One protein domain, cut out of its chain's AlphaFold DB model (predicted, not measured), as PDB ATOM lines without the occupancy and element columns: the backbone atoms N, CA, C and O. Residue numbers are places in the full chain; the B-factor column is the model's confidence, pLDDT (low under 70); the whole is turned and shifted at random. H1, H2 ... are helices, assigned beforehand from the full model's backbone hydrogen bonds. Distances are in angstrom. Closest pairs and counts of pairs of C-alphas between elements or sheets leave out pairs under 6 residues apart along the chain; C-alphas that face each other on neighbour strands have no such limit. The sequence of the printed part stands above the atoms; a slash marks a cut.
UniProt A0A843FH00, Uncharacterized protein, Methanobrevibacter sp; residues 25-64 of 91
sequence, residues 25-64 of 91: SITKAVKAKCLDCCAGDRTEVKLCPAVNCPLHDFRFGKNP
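AT A GLANCE: This is residues 25 to 64 of the 91 residues of an uncharacterized protein of Methanobrevibacter sp (UniProt A0A843FH00). One longer helix, H1, has a short helix, H2, set crosswise near its last turns, and a long stretch without a named element, residues 48 to 64, swings out from H2 and folds back over H1 with residues 59 to 61. Residues 49 to 54 stick out as a free loop. The printed part has 40 residues with two named helices, H1 then H2, and no named strand; the class is all helix, though only 18 residues are in named elements. It is compact, with a radius of gyration of the C-alphas of 9.0 A, and spans 21 by 20 by 12 A.

IN THESE COORDINATES: H1 is residues 26 to 37, 16.4 A long, beginning at C-alpha 26 (234.958, 202.257, 148.456). H2 is residues 42 to 47, 8.8 A long, ending at C-alpha 47 (249.021, 186.066, 144.525).

HOW THE PARTS SIT: H1 only just touches H2, with 3 pairs of C-alphas within 8 A, and with residues 34 to 35 alone. The closest C-alphas, of Cys 34 and Val 45, are 6.3 A apart. Their lines are about perpendicular, at 86 degrees. In H1 and H2 every O i to N i+4 pair is within hydrogen-bond range.

THE WHOLE: The C-alphas farthest apart, of Ser 25 and Pro 49, are 24.9 A apart. The printed part has no cut, and the link from H1 to H2 is tight. No printed residue is under 70 in pLDDT.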
ATOM      1  N   SER A  25     230.579 200.342 149.658       88.31
ATOM      2  CA  SER A  25     231.755 201.036 150.193       88.31
ATOM      3  C   SER A  25     232.892 201.090 149.177       88.31
ATOM      4  O   SER A  25     233.027 200.196 148.341       88.31
ATOM      5  N   ILE A  26     233.764 202.095 149.305       92.00
ATOM      6  CA  ILE A  26     234.958 202.257 148.456       92.00
ATOM      7  C   ILE A  26     235.822 200.992 148.484       92.00
ATOM      8  O   ILE A  26     236.265 200.515 147.447       92.00
ATOM      9  N   THR A  27     236.017 200.384 149.657       92.62
ATOM     10  CA  THR A  27     236.818 199.159 149.759       92.62
ATOM     11  C   THR A  27     236.175 197.975 149.035       92.62
ATOM     12  O   THR A  27     236.888 197.181 148.427       92.62
ATOM     13  N   LYS A  28     234.838 197.858 149.036       92.75
ATOM     14  CA  LYS A  28     234.145 196.842 148.231       92.75
ATOM     15  C   LYS A  28     234.294 197.110 146.734       92.75
ATOM     16  O   LYS A  28     234.490 196.155 145.993       92.75
ATOM     17  N   ALA A  29     234.270 198.375 146.310       93.88
ATOM     18  CA  ALA A  29     234.527 198.756 144.921       93.88
ATOM     19  C   ALA A  29     235.929 198.320 144.472       93.88
ATOM     20  O   ALA A  29     236.084 197.700 143.427       93.88
ATOM     21  N   VAL A  30     236.945 198.576 145.305       95.12
ATOM     22  CA  VAL A  30     238.326 198.161 145.020       95.12
ATOM     23  C   VAL A  30     238.443 196.642 144.946       95.12
ATOM     24  O   VAL A  30     239.034 196.133 144.002       95.12
ATOM     25  N   LYS A  31     237.827 195.901 145.878       94.62
ATOM     26  CA  LYS A  31     237.801 194.432 145.819       94.62
ATOM     27  C   LYS A  31     237.165 193.928 144.518       94.62
ATOM     28  O   LYS A  31     237.721 193.030 143.896       94.62
ATOM     29  N   ALA A  32     236.033 194.504 144.107       94.50
ATOM     30  CA  ALA A  32     235.381 194.155 142.845       94.50
ATOM     31  C   ALA A  32     236.293 194.446 141.645       94.50
ATOM     32  O   ALA A  32     236.429 193.601 140.767       94.50
ATOM     33  N   LYS A  33     237.001 195.584 141.649       94.94
ATOM     34  CA  LYS A  33     237.965 195.910 140.592       94.94
ATOM     35  C   LYS A  33     239.171 194.969 140.566       94.94
ATOM     36  O   LYS A  33     239.661 194.647 139.492       94.94
ATOM     37  N   CYS A  34     239.658 194.527 141.724       96.19
ATOM     38  CA  CYS A  34     240.728 193.534 141.784       96.19
ATOM     39  C   CYS A  34     240.273 192.183 141.227       96.19
ATOM     40  O   CYS A  34     241.032 191.567 140.493       96.19
ATOM     41  N   LEU A  35     239.041 191.755 141.524       95.44
ATOM     42  CA  LEU A  35     238.470 190.546 140.926       95.44
ATOM     43  C   LEU A  35     238.359 190.680 139.406       95.44
ATOM     44  O   LEU A  35     238.809 189.794 138.699       95.44
ATOM     45  N   ASP A  36     237.859 191.809 138.908       95.94
ATOM     46  CA  ASP A  36     237.801 192.114 137.471       95.94
ATOM     47  C   ASP A  36     239.194 192.076 136.808       95.94
ATOM     48  O   ASP A  36     239.384 191.450 135.771       95.94
ATOM     49  N   CYS A  37     240.211 192.657 137.454       96.12
ATOM     50  CA  CYS A  37     241.595 192.631 136.966       96.12
ATOM     51  C   CYS A  37     242.208 191.217 136.934       96.12
ATOM     52  O   CYS A  37     243.100 190.963 136.127       96.12
ATOM     53  N   CYS A  38     241.755 190.324 137.817       95.62
ATOM     54  CA  CYS A  38     242.224 188.946 137.968       95.62
ATOM     55  C   CYS A  38     241.234 187.924 137.375       95.62
ATOM     56  O   CYS A  38     241.194 186.783 137.826       95.62
ATOM     57  N   ALA A  39     240.409 188.333 136.401       94.62
ATOM     58  CA  ALA A  39     239.451 187.471 135.698       94.62
ATOM     59  C   ALA A  39     238.478 186.693 136.617       94.62
ATOM     60  O   ALA A  39     238.080 185.572 136.325       94.62
ATOM     61  N   GLY A  40     238.097 187.292 137.746       94.00
ATOM     62  CA  GLY A  40     237.206 186.700 138.747       94.00
ATOM     63  C   GLY A  40     237.900 185.780 139.755       94.00
ATOM     64  O   GLY A  40     237.286 185.426 140.765       94.00
ATOM     65  N   ASP A  41     239.177 185.444 139.558       93.12
ATOM     66  CA  ASP A  41     239.875 184.494 140.417       93.12
ATOM     67  C   ASP A  41     240.387 185.149 141.711       93.12
ATOM     68  O   ASP A  41     241.238 186.043 141.745       93.12
ATOM     69  N   ARG A  42     239.857 184.665 142.839       94.31
ATOM     70  CA  ARG A  42     240.229 185.115 144.187       94.31
ATOM     71  C   ARG A  42     241.656 184.703 144.559       94.31
ATOM     72  O   ARG A  42     242.250 185.348 145.427       94.31
ATOM     73  N   THR A  43     242.180 183.620 143.991       95.50
ATOM     74  CA  THR A  43     243.545 183.140 144.230       95.50
ATOM     75  C   THR A  43     244.560 184.050 143.546       95.50
ATOM     76  O   THR A  43     245.480 184.524 144.213       95.50
ATOM     77  N   GLU A  44     244.293 184.453 142.307       96.00
ATOM     78  CA  GLU A  44     245.092 185.437 141.571       96.00
ATOM     79  C   GLU A  44     245.108 186.806 142.263       96.00
ATOM     80  O   GLU A  44     246.159 187.432 142.387       96.00
ATOM     81  N   VAL A  45     243.989 187.253 142.851       96.00
ATOM     82  CA  VAL A  45     243.994 188.478 143.679       96.00
ATOM     83  C   VAL A  45     244.922 188.336 144.894       96.00
ATOM     84  O   VAL A  45     245.568 189.305 145.305       96.00
ATOM     85  N   LYS A  46     245.010 187.148 145.508       95.06
ATOM     86  CA  LYS A  46     245.919 186.914 146.643       95.06
ATOM     87  C   LYS A  46     247.379 186.940 146.192       95.06
ATOM     88  O   LYS A  46     248.178 187.604 146.856       95.06
ATOM     89  N   LEU A  47     247.679 186.260 145.086       96.12
ATOM     90  CA  LEU A  47     249.021 186.066 144.525       96.12
ATOM     91  C   LEU A  47     249.472 187.186 143.574       96.12
ATOM     92  O   LEU A  47     250.572 187.117 143.034       96.12
ATOM     93  N   CYS A  48     248.655 188.228 143.398       96.62
ATOM     94  CA  CYS A  48     248.909 189.333 142.482       96.62
ATOM     95  C   CYS A  48     250.332 189.911 142.654       96.62
ATOM     96  O   CYS A  48     250.644 190.449 143.722       96.62
ATOM     97  N   PRO A  49     251.186 189.870 141.610       96.00
ATOM     98  CA  PRO A  49     252.580 190.314 141.699       96.00
ATOM     99  C   PRO A  49     252.740 191.842 141.641       96.00
ATOM    100  O   PRO A  49     253.838 192.362 141.836       96.00
ATOM    101  N   ALA A  50     251.662 192.588 141.372       96.06
ATOM    102  CA  ALA A  50     251.679 194.041 141.216       96.06
ATOM    103  C   ALA A  50     251.755 194.775 142.570       96.06
ATOM    104  O   ALA A  50     250.860 195.538 142.933       96.06
ATOM    105  N   VAL A  51     252.844 194.575 143.316       93.12
ATOM    106  CA  VAL A  51     253.062 195.161 144.653       93.12
ATOM    107  C   VAL A  51     253.072 196.694 144.661       93.12
ATOM    108  O   VAL A  51     252.707 197.303 145.659       93.12
ATOM    109  N   ASN A  52     253.419 197.320 143.532       96.19
ATOM    110  CA  ASN A  52     253.412 198.778 143.360       96.19
ATOM    111  C   ASN A  52     252.043 199.330 142.925       96.19
ATOM    112  O   ASN A  52     251.910 200.530 142.680       96.19
ATOM    113  N   CYS A  53     251.023 198.480 142.783       96.50
ATOM    114  CA  CYS A  53     249.679 198.933 142.454       96.50
ATOM    115  C   CYS A  53     249.113 199.765 143.622       96.50
ATOM    116  O   CYS A  53     249.052 199.261 144.745       96.50
ATOM    117  N   PRO A  54     248.601 200.988 143.382       95.00
ATOM    118  CA  PRO A  54     248.014 201.823 144.436       95.00
ATOM    119  C   PRO A  54     246.837 201.169 145.180       95.00
ATOM    120  O   PRO A  54     246.482 201.579 146.283       95.00
ATOM    121  N   LEU A  55     246.208 200.159 144.570       95.50
ATOM    122  CA  LEU A  55     245.077 199.424 145.135       95.50
ATOM    123  C   LEU A  55     245.486 198.137 145.867       95.50
ATOM    124  O   LEU A  55     244.639 197.519 146.514       95.50
ATOM    125  N   HIS A  56     246.756 197.728 145.779       95.38
ATOM    126  CA  HIS A  56     247.245 196.430 146.253       95.38
ATOM    127  C   HIS A  56     246.909 196.171 147.729       95.38
ATOM    128  O   HIS A  56     246.452 195.080 148.076       95.38
ATOM    129  N   ASP A  57     247.036 197.184 148.583       94.88
ATOM    130  CA  ASP A  57     246.761 197.096 150.024       94.88
ATOM    131  C   ASP A  57     245.268 196.966 150.361       94.88
ATOM    132  O   ASP A  57     244.885 196.471 151.422       94.88
ATOM    133  N   PHE A  58     244.401 197.387 149.440       95.25
ATOM    134  CA  PHE A  58     242.949 197.414 149.615       95.25
ATOM    135  C   PHE A  58     242.243 196.231 148.944       95.25
ATOM    136  O   PHE A  58     241.026 196.083 149.098       95.25
ATOM    137  N   ARG A  59     242.982 195.371 148.227       94.75
ATOM    138  CA  ARG A  59     242.441 194.308 147.361       94.75
ATOM    139  C   ARG A  59     241.522 193.307 148.061       94.75
ATOM    140  O   ARG A  59     240.653 192.707 147.439       94.75
ATOM    141  N   PHE A  60     241.640 193.179 149.381       93.81
ATOM    142  CA  PHE A  60     240.781 192.316 150.199       93.81
ATOM    143  C   PHE A  60     239.502 192.996 150.708       93.81
ATOM    144  O   PHE A  60     238.770 192.428 151.520       93.81
ATOM    145  N   GLY A  61     239.210 194.217 150.261       92.75
ATOM    146  CA  GLY A  61     238.020 194.961 150.669       92.75
ATOM    147  C   GLY A  61     238.094 195.532 152.085       92.75
ATOM    148  O   GLY A  61     237.069 195.913 152.657       92.75
ATOM    149  N   LYS A  62     239.304 195.634 152.643       90.81
ATOM    150  CA  LYS A  62     239.590 196.244 153.946       90.81
ATOM    151  C   LYS A  62     240.604 197.367 153.757       90.81
ATOM    152  O   LYS A  62     241.483 197.267 152.916       90.81
ATOM    153  N   ASN A  63     240.460 198.434 154.536       91.88
ATOM    154  CA  ASN A  63     241.427 199.528 154.565       91.88
ATOM    155  C   ASN A  63     242.407 199.285 155.728       91.88
ATOM    156  O   ASN A  63     241.973 199.417 156.878       91.88
ATOM    157  N   PRO A  64     243.682 198.936 155.464       90.81
ATOM    158  CA  PRO A  64     244.659 198.660 156.519       90.81
ATOM    159  C   PRO A  64     245.021 199.905 157.341       90.81
ATOM    160  O   PRO A  64     245.359 199.789 158.515       90.81
TER     161      PRO A  64